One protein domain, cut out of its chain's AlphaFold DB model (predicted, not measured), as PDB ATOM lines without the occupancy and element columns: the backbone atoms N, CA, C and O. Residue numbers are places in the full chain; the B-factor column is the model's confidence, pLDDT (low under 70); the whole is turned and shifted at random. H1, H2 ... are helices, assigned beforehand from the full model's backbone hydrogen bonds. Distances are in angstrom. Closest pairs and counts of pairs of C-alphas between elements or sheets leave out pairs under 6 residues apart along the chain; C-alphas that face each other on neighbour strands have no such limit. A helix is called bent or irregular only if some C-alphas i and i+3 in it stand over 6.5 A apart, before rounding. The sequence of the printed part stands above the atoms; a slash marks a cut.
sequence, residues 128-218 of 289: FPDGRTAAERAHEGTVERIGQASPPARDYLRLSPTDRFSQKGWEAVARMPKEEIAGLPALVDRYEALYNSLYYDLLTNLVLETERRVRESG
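What this domain is: This is residues 128 to 218 of the 289 residues of an uncharacterized protein of Deltaproteobacteria bacterium (UniProt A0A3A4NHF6). One long helix, H4, makes the length of this model, and three short helices, H1, H2 and H3, zigzag along one side of its earlier part. H1 crosses H4 in close contact, H2 folds back beside H1, H3 folds back beside H2, and the last residues, 210 to 218, stick out. The printed part has 91 residues with four named helices in the order H1, H2, H3, H4 and no named strand, an all-helix class. It is loose, with a radius of gyration of the C-alphas of 16.5 A and spans of 59 by 21 by 17 A.

Where its parts are: Find C-alpha 178 at (3.206, 10.587, 26.136); from there H4, residues 178 to 216, runs 55.3 A to C-alpha 216 at (-12.014, -32.671, 57.026). It is irregular, C-alphas 182 and 185 being 7.5 A apart, with a kink of 48 degrees near residue 185. H1, residues 134 to 145, starts at (-6.149, -12.170, 48.798) and covers 15.9 A. H2 is residues 151 to 158, and H3 residues 167 to 174.

How they stand to each other: Look at residues 191 to 203 of H4, which touch H1 at a steep tilt of 45 degrees, opposite ways; the closest C-alphas, of Ala 138 and Tyr 199, are 4.9 A apart. H2 only just touches H4, with 3 pairs of C-alphas within 8 A, the closest being Leu 157 and Val 188 at 7.2 A. H1 and H2 form a helical hairpin at a shallow tilt of 22 degrees, closest at the C-alphas of Val 143 and Arg 154, 6.4 A. H2 and H3 form another, at 33 degrees, only just short of steep, closest at the C-alphas of Pro 152 and Ala 172, 5.3 A. H3 is close to H4 but not clearly touching, and apart from H1. Each O i to N i+4 pair is within hydrogen-bond range in H1, H2 and H3, and 32 of 35 are in H4.

The domain as a whole: The farthest C-alphas, of Lys 178 and Gly 218, are 59.7 A apart. The printed part has no cut and no long link. Residues 196 to 218 are among those with pLDDT under 70; the mean of the printed part is 74.4.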
ATOM      1  N   PHE A 128      -3.437 -16.812  53.004       69.44
ATOM      2  CA  PHE A 128      -2.908 -18.024  52.397       69.44
ATOM      3  C   PHE A 128      -1.827 -18.642  53.308       69.44
ATOM      4  O   PHE A 128      -1.315 -17.965  54.205       69.44
ATOM      5  N   PRO A 129      -1.444 -19.918  53.101       74.50
ATOM      6  CA  PRO A 129      -0.427 -20.587  53.924       74.50
ATOM      7  C   PRO A 129       0.938 -19.882  53.980       74.50
ATOM      8  O   PRO A 129       1.688 -20.080  54.927       74.50
ATOM      9  N   ASP A 130       1.254 -19.054  52.985       79.88
ATOM     10  CA  ASP A 130       2.460 -18.220  52.919       79.88
ATOM     11  C   ASP A 130       2.328 -16.884  53.677       79.88
ATOM     12  O   ASP A 130       3.215 -16.038  53.608       79.88
ATOM     13  N   GLY A 131       1.215 -16.665  54.383       80.69
ATOM     14  CA  GLY A 131       0.937 -15.456  55.156       80.69
ATOM     15  C   GLY A 131       0.383 -14.287  54.339       80.69
ATOM     16  O   GLY A 131       0.026 -13.264  54.933       80.69
ATOM     17  N   ARG A 132       0.265 -14.422  53.013       79.25
ATOM     18  CA  ARG A 132      -0.225 -13.356  52.130       79.25
ATOM     19  C   ARG A 132      -1.747 -13.294  52.107       79.25
ATOM     20  O   ARG A 132      -2.427 -14.304  52.263       79.25
ATOM     21  N   THR A 133      -2.296 -12.110  51.887       75.31
ATOM     22  CA  THR A 133      -3.739 -11.865  51.759       75.31
ATOM     23  C   THR A 133      -4.218 -12.052  50.315       75.31
ATOM     24  O   THR A 133      -3.432 -12.017  49.364       75.31
ATOM     25  N   ALA A 134      -5.536 -12.191  50.129       68.88
ATOM     26  CA  ALA A 134      -6.149 -12.170  48.798       68.88
ATOM     27  C   ALA A 134      -5.853 -10.872  48.037       68.88
ATOM     28  O   ALA A 134      -5.597 -10.925  46.839       68.88
ATOM     29  N   ALA A 135      -5.797  -9.731  48.730       71.12
ATOM     30  CA  ALA A 135      -5.470  -8.442  48.126       71.12
ATOM     31  C   ALA A 135      -4.034  -8.417  47.580       71.12
ATOM     32  O   ALA A 135      -3.811  -8.022  46.441       71.12
ATOM     33  N   GLU A 136      -3.061  -8.905  48.354       80.94
ATOM     34  CA  GLU A 136      -1.655  -8.946  47.929       80.94
ATOM     35  C   GLU A 136      -1.435  -9.865  46.723       80.94
ATOM     36  O   GLU A 136      -0.647  -9.531  45.837       80.94
ATOM     37  N   ARG A 137      -2.121 -11.013  46.672       80.06
ATOM     38  CA  ARG A 137      -2.032 -11.947  45.539       80.06
ATOM     39  C   ARG A 137      -2.802 -11.459  44.314       80.06
ATOM     40  O   ARG A 137      -2.314 -11.609  43.197       80.06
ATOM     41  N   ALA A 138      -3.971 -10.853  44.513       75.62
ATOM     42  CA  ALA A 138      -4.736 -10.241  43.433       75.62
ATOM     43  C   ALA A 138      -3.954  -9.090  42.806       75.62
ATOM     44  O   ALA A 138      -3.889  -8.996  41.585       75.62
ATOM     45  N   HIS A 139      -3.296  -8.264  43.620       79.94
ATOM     46  CA  HIS A 139      -2.458  -7.164  43.150       79.94
ATOM     47  C   HIS A 139      -1.333  -7.645  42.234       79.94
ATOM     48  O   HIS A 139      -1.222  -7.193  41.095       79.94
ATOM     49  N   GLU A 140      -0.539  -8.609  42.699       85.38
ATOM     50  CA  GLU A 140       0.559  -9.191  41.921       85.38
ATOM     51  C   GLU A 140       0.054  -9.864  40.640       85.38
ATOM     52  O   GLU A 140       0.502  -9.524  39.544       85.38
ATOM     53  N   GLY A 141      -0.954 -10.734  40.761       82.69
ATOM     54  CA  GLY A 141      -1.524 -11.446  39.620       82.69
ATOM     55  C   GLY A 141      -2.172 -10.518  38.590       82.69
ATOM     56  O   GLY A 141      -2.144 -10.808  37.395       82.69
ATOM     57  N   THR A 142      -2.721  -9.379  39.017       78.25
ATOM     58  CA  THR A 142      -3.305  -8.383  38.108       78.25
ATOM     59  C   THR A 142      -2.229  -7.668  37.309       78.25
ATOM     60  O   THR A 142      -2.360  -7.541  36.092       78.25
ATOM     61  N   VAL A 143      -1.144  -7.234  37.958       83.06
ATOM     62  CA  VAL A 143      -0.034  -6.550  37.272       83.06
ATOM     63  C   VAL A 143       0.619  -7.459  36.226       83.06
ATOM     64  O   VAL A 143       1.024  -6.981  35.168       83.06
ATOM     65  N   GLU A 144       0.680  -8.767  36.471       82.12
ATOM     66  CA  GLU A 144       1.190  -9.741  35.498       82.12
ATOM     67  C   GLU A 144       0.248  -9.954  34.301       82.12
ATOM     68  O   GLU A 144       0.710 -10.211  33.188       82.12
ATOM     69  N   ARG A 145      -1.071  -9.816  34.505       81.38
ATOM     70  CA  ARG A 145      -2.119 -10.105  33.506       81.38
ATOM     71  C   ARG A 145      -2.664  -8.878  32.776       81.38
ATOM     72  O   ARG A 145      -3.437  -9.038  31.835       81.38
ATOM     73  N   ILE A 146      -2.255  -7.668  33.163       81.12
ATOM     74  CA  ILE A 146      -2.785  -6.401  32.625       81.12
ATOM     75  C   ILE A 146      -2.526  -6.200  31.116       81.12
ATOM     76  O   ILE A 146      -3.160  -5.365  30.469       81.12
ATOM     77  N   GLY A 147      -1.639  -7.012  30.533       79.75
ATOM     78  CA  GLY A 147      -1.303  -7.013  29.112       79.75
ATOM     79  C   GLY A 147      -0.073  -6.160  28.794       79.75
ATOM     80  O   GLY A 147       0.871  -6.072  29.592       79.75
ATOM     81  N   GLN A 148      -0.058  -5.569  27.594       81.44
ATOM     82  CA  GLN A 148       0.995  -4.640  27.177       81.44
ATOM     83  C   GLN A 148       0.888  -3.346  27.991       81.44
ATOM     84  O   GLN A 148      -0.052  -2.576  27.827       81.44
ATOM     85  N   ALA A 149       1.858  -3.142  28.875       84.69
ATOM     86  CA  ALA A 149       2.054  -1.930  29.659       84.69
ATOM     87  C   ALA A 149       3.561  -1.754  29.859       84.69
ATOM     88  O   ALA A 149       4.268  -2.747  30.091       84.69
ATOM     89  N   SER A 150       4.061  -0.527  29.757       89.19
ATOM     90  CA  SER A 150       5.475  -0.239  29.979       89.19
ATOM     91  C   SER A 150       5.876  -0.475  31.443       89.19
ATOM     92  O   SER A 150       5.019  -0.512  32.336       89.19
ATOM     93  N   PRO A 151       7.180  -0.635  31.742       91.31
ATOM     94  CA  PRO A 151       7.639  -0.767  33.122       91.31
ATOM     95  C   PRO A 151       7.177   0.388  34.034       91.31
ATOM     96  O   PRO A 151       6.643   0.088  35.101       91.31
ATOM     97  N   PRO A 152       7.246   1.675  33.625       90.25
ATOM     98  CA  PRO A 152       6.702   2.773  34.426       90.25
ATOM     99  C   PRO A 152       5.190   2.676  34.676       90.25
ATOM    100  O   PRO A 152       4.739   2.977  35.780       90.25
ATOM    101  N   ALA A 153       4.401   2.224  33.694       88.81
ATOM    102  CA  ALA A 153       2.962   2.011  33.870       88.81
ATOM    103  C   ALA A 153       2.664   0.896  34.880       88.81
ATOM    104  O   ALA A 153       1.803   1.047  35.746       88.81
ATOM    105  N   ARG A 154       3.426  -0.201  34.846       90.50
ATOM    106  CA  ARG A 154       3.326  -1.269  35.854       90.50
ATOM    107  C   ARG A 154       3.747  -0.789  37.241       90.50
ATOM    108  O   ARG A 154       3.085  -1.133  38.217       90.50
ATOM    109  N   ASP A 155       4.800   0.019  37.334       90.31
ATOM    110  CA  ASP A 155       5.232   0.628  38.595       90.31
ATOM    111  C   ASP A 155       4.149   1.545  39.173       90.31
ATOM    112  O   ASP A 155       3.869   1.477  40.367       90.31
ATOM    113  N   TYR A 156       3.480   2.335  38.328       87.75
ATOM    114  CA  TYR A 156       2.339   3.155  38.731       87.75
ATOM    115  C   TYR A 156       1.172   2.305  39.254       87.75
ATOM    116  O   TYR A 156       0.635   2.581  40.326       87.75
ATOM    117  N   LEU A 157       0.803   1.231  38.548       85.00
ATOM    118  CA  LEU A 157      -0.285   0.341  38.968       85.00
ATOM    119  C   LEU A 157       0.020  -0.401  40.275       85.00
ATOM    120  O   LEU A 157      -0.909  -0.691  41.030       85.00
ATOM    121  N   ARG A 158       1.301  -0.670  40.568       86.56
ATOM    122  CA  ARG A 158       1.753  -1.299  41.820       86.56
ATOM    123  C   ARG A 158       1.571  -0.416  43.054       86.56
ATOM    124  O   ARG A 158       1.557  -0.950  44.164       86.56
ATOM    125  N   LEU A 159       1.449   0.898  42.878       76.12
ATOM    126  CA  LEU A 159       1.201   1.825  43.977       76.12
ATOM    127  C   LEU A 159      -0.203   1.626  44.553       76.12
ATOM    128  O   LEU A 159      -1.146   1.269  43.838       76.12
ATOM    129  N   SER A 160      -0.342   1.917  45.850       72.62
ATOM    130  CA  SER A 160      -1.656   2.012  46.484       72.62
ATOM    131  C   SER A 160      -2.504   3.090  45.789       72.62
ATOM    132  O   SER A 160      -1.938   4.041  45.239       72.62
ATOM    133  N   PRO A 161      -3.849   3.006  45.825       69.12
ATOM    134  CA  PRO A 161      -4.711   4.023  45.220       69.12
ATOM    135  C   PRO A 161      -4.370   5.448  45.672       69.12
ATOM    136  O   PRO A 161      -4.362   6.363  44.857       69.12
ATOM    137  N   THR A 162      -4.006   5.630  46.942       66.50
ATOM    138  CA  THR A 162      -3.580   6.926  47.483       66.50
ATOM    139  C   THR A 162      -2.205   7.346  46.956       66.50
ATOM    140  O   THR A 162      -2.017   8.494  46.555       66.50
ATOM    141  N   ASP A 163      -1.239   6.423  46.900       68.00
ATOM    142  CA  ASP A 163       0.118   6.718  46.425       68.00
ATOM    143  C   ASP A 163       0.168   7.049  44.926       68.00
ATOM    144  O   ASP A 163       1.064   7.783  44.500       68.00
ATOM    145  N   ARG A 164      -0.800   6.578  44.130       74.62
ATOM    146  CA  ARG A 164      -0.943   6.921  42.702       74.62
ATOM    147  C   ARG A 164      -1.129   8.422  42.449       74.62
ATOM    148  O   ARG A 164      -0.748   8.899  41.386       74.62
ATOM    149  N   PHE A 165      -1.665   9.165  43.419       78.62
ATOM    150  CA  PHE A 165      -1.830  10.625  43.346       78.62
ATOM    151  C   PHE A 165      -0.748  11.396  44.122       78.62
ATOM    152  O   PHE A 165      -0.763  12.628  44.162       78.62
ATOM    153  N   SER A 166       0.200  10.683  44.735       75.88
ATOM    154  CA  SER A 166       1.353  11.260  45.433       75.88
ATOM    155  C   SER A 166       2.516  11.538  44.475       75.88
ATOM    156  O   SER A 166       2.489  11.147  43.308       75.88
ATOM    157  N   GLN A 167       3.592  12.147  44.987       85.88
ATOM    158  CA  GLN A 167       4.836  12.355  44.240       85.88
ATOM    159  C   GLN A 167       5.356  11.064  43.575       85.88
ATOM    160  O   GLN A 167       5.785  11.110  42.428       85.88
ATOM    161  N   LYS A 168       5.232   9.906  44.238       83.88
ATOM    162  CA  LYS A 168       5.658   8.608  43.683       83.88
ATOM    163  C   LYS A 168       4.882   8.234  42.418       83.88
ATOM    164  O   LYS A 168       5.457   7.715  41.464       83.88
ATOM    165  N   GLY A 169       3.576   8.507  42.405       79.94
ATOM    166  CA  GLY A 169       2.727   8.312  41.234       79.94
ATOM    167  C   GLY A 169       3.139   9.230  40.087       79.94
ATOM    168  O   GLY A 169       3.347   8.762  38.969       79.94
ATOM    169  N   TRP A 170       3.359  10.514  40.377       85.81
ATOM    170  CA  TRP A 170       3.810  11.490  39.380       85.81
ATOM    171  C   TRP A 170       5.194  11.165  38.800       85.81
ATOM    172  O   TRP A 170       5.393  11.310  37.597       85.81
ATOM    173  N   GLU A 171       6.129  10.659  39.607       91.12
ATOM    174  CA  GLU A 171       7.452  10.199  39.155       91.12
ATOM    175  C   GLU A 171       7.375   8.973  38.232       91.12
ATOM    176  O   GLU A 171       8.182   8.824  37.309       91.12
ATOM    177  N   ALA A 172       6.406   8.080  38.450       86.06
ATOM    178  CA  ALA A 172       6.146   6.981  37.526       86.06
ATOM    179  C   ALA A 172       5.567   7.500  36.200       86.06
ATOM    180  O   ALA A 172       6.080   7.143  35.142       86.06
ATOM    181  N   VAL A 173       4.577   8.399  36.254       88.94
ATOM    182  CA  VAL A 173       3.950   9.014  35.067       88.94
ATOM    183  C   VAL A 173       4.951   9.826  34.245       88.94
ATOM    184  O   VAL A 173       4.959   9.725  33.024       88.94
ATOM    185  N   ALA A 174       5.855  10.570  34.885       90.00
ATOM    186  CA  ALA A 174       6.863  11.383  34.200       90.00
ATOM    187  C   ALA A 174       7.846  10.563  33.342       90.00
ATOM    188  O   ALA A 174       8.460  11.102  32.423       90.00
ATOM    189  N   ARG A 175       8.001   9.265  33.635       90.81
ATOM    190  CA  ARG A 175       8.853   8.334  32.879       90.81
ATOM    191  C   ARG A 175       8.094   7.592  31.770       90.81
ATOM    192  O   ARG A 175       8.722   6.849  31.020       90.81
ATOM    193  N   MET A 176       6.771   7.757  31.673       88.56
ATOM    194  CA  MET A 176       5.947   7.118  30.641       88.56
ATOM    195  C   MET A 176       6.054   7.859  29.295       88.56
ATOM    196  O   MET A 176       6.140   9.092  29.273       88.56
ATOM    197  N   PRO A 177       5.988   7.147  28.155       88.25
ATOM    198  CA  PRO A 177       5.734   7.756  26.851       88.25
ATOM    199  C   PRO A 177       4.425   8.558  26.857       88.25
ATOM    200  O   PRO A 177       3.442   8.149  27.479       88.25
ATOM    201  N   LYS A 178       4.376   9.685  26.137       86.31
ATOM    202  CA  LYS A 178       3.206  10.587  26.136       86.31
ATOM    203  C   LYS A 178       1.934   9.896  25.649       86.31
ATOM    204  O   LYS A 178       0.847  10.172  26.152       86.31
ATOM    205  N   GLU A 179       2.084   8.987  24.696       84.00
ATOM    206  CA  GLU A 179       1.012   8.186  24.113       84.00
ATOM    207  C   GLU A 179       0.386   7.245  25.155       84.00
ATOM    208  O   GLU A 179      -0.818   6.997  25.126       84.00
ATOM    209  N   GLU A 180       1.178   6.763  26.115       79.94
ATOM    210  CA  GLU A 180       0.720   5.873  27.183       79.94
ATOM    211  C   GLU A 180       0.078   6.649  28.341       79.94
ATOM    212  O   GLU A 180      -0.902   6.182  28.916       79.94
ATOM    213  N   ILE A 181       0.542   7.875  28.623       85.25
ATOM    214  CA  ILE A 181      -0.090   8.770  29.611       85.25
ATOM    215  C   ILE A 181      -1.552   9.042  29.230       85.25
ATOM    216  O   ILE A 181      -2.431   9.001  30.088       85.25
ATOM    217  N   ALA A 182      -1.830   9.266  27.941       81.75
ATOM    218  CA  ALA A 182      -3.192   9.481  27.450       81.75
ATOM    219  C   ALA A 182      -4.100   8.246  27.633       81.75
ATOM    220  O   ALA A 182      -5.306   8.391  27.831       81.75
ATOM    221  N   GLY A 183      -3.525   7.038  27.594       82.50
ATOM    222  CA  GLY A 183      -4.227   5.768  27.803       82.50
ATOM    223  C   GLY A 183      -4.273   5.288  29.258       82.50
ATOM    224  O   GLY A 183      -4.904   4.266  29.535       82.50
ATOM    225  N   LEU A 184      -3.632   6.002  30.191       81.44
ATOM    226  CA  LEU A 184      -3.488   5.579  31.584       81.44
ATOM    227  C   LEU A 184      -4.829   5.360  32.311       81.44
ATOM    228  O   LEU A 184      -4.938   4.343  32.995       81.44
ATOM    229  N   PRO A 185      -5.873   6.201  32.147       82.44
ATOM    230  CA  PRO A 185      -7.172   5.944  32.776       82.44
ATOM    231  C   PRO A 185      -7.788   4.607  32.342       82.44
ATOM    232  O   PRO A 185      -8.156   3.795  33.181       82.44
ATOM    233  N   ALA A 186      -7.783   4.312  31.037       81.00
ATOM    234  CA  ALA A 186      -8.310   3.050  30.512       81.00
ATOM    235  C   ALA A 186      -7.489   1.830  30.968       81.00
ATOM    236  O   ALA A 186      -8.012   0.719  31.089       81.00
ATOM    237  N   LEU A 187      -6.188   2.021  31.209       83.25
ATOM    238  CA  LEU A 187      -5.325   0.999  31.790       83.25
ATOM    239  C   LEU A 187      -5.657   0.753  33.271       83.25
ATOM    240  O   LEU A 187      -5.686  -0.401  33.696       83.25
ATOM    241  N   VAL A 188      -5.945   1.811  34.039       81.12
ATOM    242  CA  VAL A 188      -6.392   1.717  35.437       81.12
ATOM    243  C   VAL A 188      -7.750   1.022  35.529       81.12
ATOM    244  O   VAL A 188      -7.866   0.072  36.296       81.12
ATOM    245  N   ASP A 189      -8.727   1.388  34.696       75.50
ATOM    246  CA  ASP A 189     -10.053   0.748  34.683       75.50
ATOM    247  C   ASP A 189      -9.949  -0.760  34.418       75.50
ATOM    248  O   ASP A 189     -10.575  -1.591  35.082       75.50
ATOM    249  N   ARG A 190      -9.095  -1.144  33.460       76.69
ATOM    250  CA  ARG A 190      -8.819  -2.552  33.158       76.69
ATOM    251  C   ARG A 190      -8.147  -3.263  34.326       76.69
ATOM    252  O   ARG A 190      -8.473  -4.416  34.605       76.69
ATOM    253  N   TYR A 191      -7.208  -2.592  34.987       83.62
ATOM    254  CA  TYR A 191      -6.548  -3.114  36.175       83.62
ATOM    255  C   TYR A 191      -7.566  -3.342  37.292       83.62
ATOM    256  O   TYR A 191      -7.572  -4.418  37.872       83.62
ATOM    257  N   GLU A 192      -8.462  -2.395  37.561       73.44
ATOM    258  CA  GLU A 192      -9.455  -2.522  38.630       73.44
ATOM    259  C   GLU A 192     -10.453  -3.649  38.355       73.44
ATOM    260  O   GLU A 192     -10.750  -4.436  39.253       73.44
ATOM    261  N   ALA A 193     -10.911  -3.795  37.110       67.88
ATOM    262  CA  ALA A 193     -11.778  -4.903  36.718       67.88
ATOM    263  C   ALA A 193     -11.103  -6.273  36.932       67.88
ATOM    264  O   ALA A 193     -11.696  -7.179  37.521       67.88
ATOM    265  N   LEU A 194      -9.847  -6.415  36.493       69.62
ATOM    266  CA  LEU A 194      -9.068  -7.645  36.666       69.62
ATOM    267  C   LEU A 194      -8.735  -7.917  38.137       69.62
ATOM    268  O   LEU A 194      -8.870  -9.053  38.591       69.62
ATOM    269  N   TYR A 195      -8.347  -6.882  38.883       71.06
ATOM    270  CA  TYR A 195      -8.062  -6.961  40.311       71.06
ATOM    271  C   TYR A 195      -9.282  -7.426  41.084       71.06
ATOM    272  O   TYR A 195      -9.171  -8.382  41.843       71.06
ATOM    273  N   ASN A 196     -10.444  -6.809  40.864       61.16
ATOM    274  CA  ASN A 196     -11.667  -7.181  41.562       61.16
ATOM    275  C   ASN A 196     -12.045  -8.633  41.256       61.16
ATOM    276  O   ASN A 196     -12.283  -9.397  42.187       61.16
ATOM    277  N   SER A 197     -12.006  -9.049  39.986       64.31
ATOM    278  CA  SER A 197     -12.265 -10.446  39.611       64.31
ATOM    279  C   SER A 197     -11.326 -11.413  40.338       64.31
ATOM    280  O   SER A 197     -11.787 -12.340  40.996       64.31
ATOM    281  N   LEU A 198     -10.010 -11.179  40.273       61.31
ATOM    282  CA  LEU A 198      -9.022 -12.064  40.898       61.31
ATOM    283  C   LEU A 198      -9.102 -12.044  42.419       61.31
ATOM    284  O   LEU A 198      -8.925 -13.079  43.053       61.31
ATOM    285  N   TYR A 199      -9.350 -10.881  43.008       64.31
ATOM    286  CA  TYR A 199      -9.504 -10.717  44.444       64.31
ATOM    287  C   TYR A 199     -10.681 -11.533  44.966       64.31
ATOM    288  O   TYR A 199     -10.502 -12.302  45.912       64.31
ATOM    289  N   TYR A 200     -11.848 -11.418  44.329       57.84
ATOM    290  CA  TYR A 200     -13.020 -12.188  44.723       57.84
ATOM    291  C   TYR A 200     -12.824 -13.683  44.469       57.84
ATOM    292  O   TYR A 200     -13.092 -14.465  45.374       57.84
ATOM    293  N   ASP A 201     -12.244 -14.090  43.336       58.16
ATOM    294  CA  ASP A 201     -11.935 -15.503  43.072       58.16
ATOM    295  C   ASP A 201     -10.970 -16.093  44.114       58.16
ATOM    296  O   ASP A 201     -11.163 -17.205  44.612       58.16
ATOM    297  N   LEU A 202      -9.910 -15.361  44.467       59.19
ATOM    298  CA  LEU A 202      -8.926 -15.780  45.468       59.19
ATOM    299  C   LEU A 202      -9.537 -15.845  46.866       59.19
ATOM    300  O   LEU A 202      -9.261 -16.795  47.600       59.19
ATOM    301  N   LEU A 203     -10.372 -14.867  47.220       60.72
ATOM    302  CA  LEU A 203     -11.108 -14.869  48.475       60.72
ATOM    303  C   LEU A 203     -12.046 -16.079  48.524       60.72
ATOM    304  O   LEU A 203     -11.957 -16.867  49.457       60.72
ATOM    305  N   THR A 204     -12.857 -16.307  47.489       57.72
ATOM    306  CA  THR A 204     -13.752 -17.466  47.381       57.72
ATOM    307  C   THR A 204     -12.997 -18.791  47.474       57.72
ATOM    308  O   THR A 204     -13.439 -19.696  48.177       57.72
ATOM    309  N   ASN A 205     -11.841 -18.928  46.825       61.44
ATOM    310  CA  ASN A 205     -11.039 -20.149  46.917       61.44
ATOM    311  C   ASN A 205     -10.495 -20.389  48.328       61.44
ATOM    312  O   ASN A 205     -10.564 -21.511  48.828       61.44
ATOM    313  N   LEU A 206      -9.989 -19.343  48.983       60.94
ATOM    314  CA  LEU A 206      -9.482 -19.431  50.351       60.94
ATOM    315  C   LEU A 206     -10.608 -19.820  51.316       60.94
ATOM    316  O   LEU A 206     -10.443 -20.713  52.141       60.94
ATOM    317  N   VAL A 207     -11.786 -19.230  51.128       56.16
ATOM    318  CA  VAL A 207     -13.025 -19.588  51.822       56.16
ATOM    319  C   VAL A 207     -13.369 -21.061  51.661       56.16
ATOM    320  O   VAL A 207     -13.571 -21.755  52.656       56.16
ATOM    321  N   LEU A 208     -13.408 -21.556  50.424       57.53
ATOM    322  CA  LEU A 208     -13.730 -22.951  50.137       57.53
ATOM    323  C   LEU A 208     -12.686 -23.906  50.724       57.53
ATOM    324  O   LEU A 208     -13.036 -24.982  51.207       57.53
ATOM    325  N   GLU A 209     -11.411 -23.520  50.727       61.41
ATOM    326  CA  GLU A 209     -10.351 -24.304  51.352       61.41
ATOM    327  C   GLU A 209     -10.503 -24.346  52.881       61.41
ATOM    328  O   GLU A 209     -10.378 -25.416  53.476       61.41
ATOM    329  N   THR A 210     -10.826 -23.220  53.523       55.25
ATOM    330  CA  THR A 210     -11.127 -23.171  54.961       55.25
ATOM    331  C   THR A 210     -12.357 -24.014  55.298       55.25
ATOM    332  O   THR A 210     -12.299 -24.818  56.228       55.25
ATOM    333  N   GLU A 211     -13.435 -23.913  54.514       51.31
ATOM    334  CA  GLU A 211     -14.621 -24.771  54.644       51.31
ATOM    335  C   GLU A 211     -14.251 -26.257  54.552       51.31
ATOM    336  O   GLU A 211     -14.709 -27.069  55.362       51.31
ATOM    337  N   ARG A 212     -13.400 -26.618  53.582       54.16
ATOM    338  CA  ARG A 212     -12.922 -27.989  53.392       54.16
ATOM    339  C   ARG A 212     -12.109 -28.465  54.593       54.16
ATOM    340  O   ARG A 212     -12.399 -29.537  55.106       54.16
ATOM    341  N   ARG A 213     -11.159 -27.664  55.089       52.69
ATOM    342  CA  ARG A 213     -10.334 -28.007  56.261       52.69
ATOM    343  C   ARG A 213     -11.176 -28.210  57.517       52.69
ATOM    344  O   ARG A 213     -10.958 -29.179  58.235       52.69
ATOM    345  N   VAL A 214     -12.155 -27.341  57.775       47.16
ATOM    346  CA  VAL A 214     -13.053 -27.503  58.930       47.16
ATOM    347  C   VAL A 214     -13.890 -28.780  58.779       47.16
ATOM    348  O   VAL A 214     -14.032 -29.525  59.746       47.16
ATOM    349  N   ARG A 215     -14.366 -29.101  57.567       45.75
ATOM    350  CA  ARG A 215     -15.086 -30.356  57.289       45.75
ATOM    351  C   ARG A 215     -14.199 -31.591  57.490       45.75
ATOM    352  O   ARG A 215     -14.620 -32.543  58.134       45.75
ATOM    353  N   GLU A 216     -12.983 -31.570  56.951       44.28
ATOM    354  CA  GLU A 216     -12.014 -32.671  57.026       44.28
ATOM    355  C   GLU A 216     -11.462 -32.870  58.441       44.28
ATOM    356  O   GLU A 216     -11.133 -33.991  58.815       44.28
ATOM    357  N   SER A 217     -11.405 -31.809  59.255       38.31
ATOM    358  CA  SER A 217     -10.905 -31.890  60.630       38.31
ATOM    359  C   SER A 217     -11.778 -32.739  61.558       38.31
ATOM    360  O   SER A 217     -11.319 -33.080  62.647       38.31
ATOM    361  N   GLY A 218     -13.017 -33.083  61.163       36.34
ATOM    362  CA  GLY A 218     -13.914 -34.011  61.876       36.34
ATOM    363  C   GLY A 218     -14.246 -33.635  63.329       36.34
ATOM    364  O   GLY A 218     -15.014 -34.316  64.003       36.34
TER     365      GLY A 218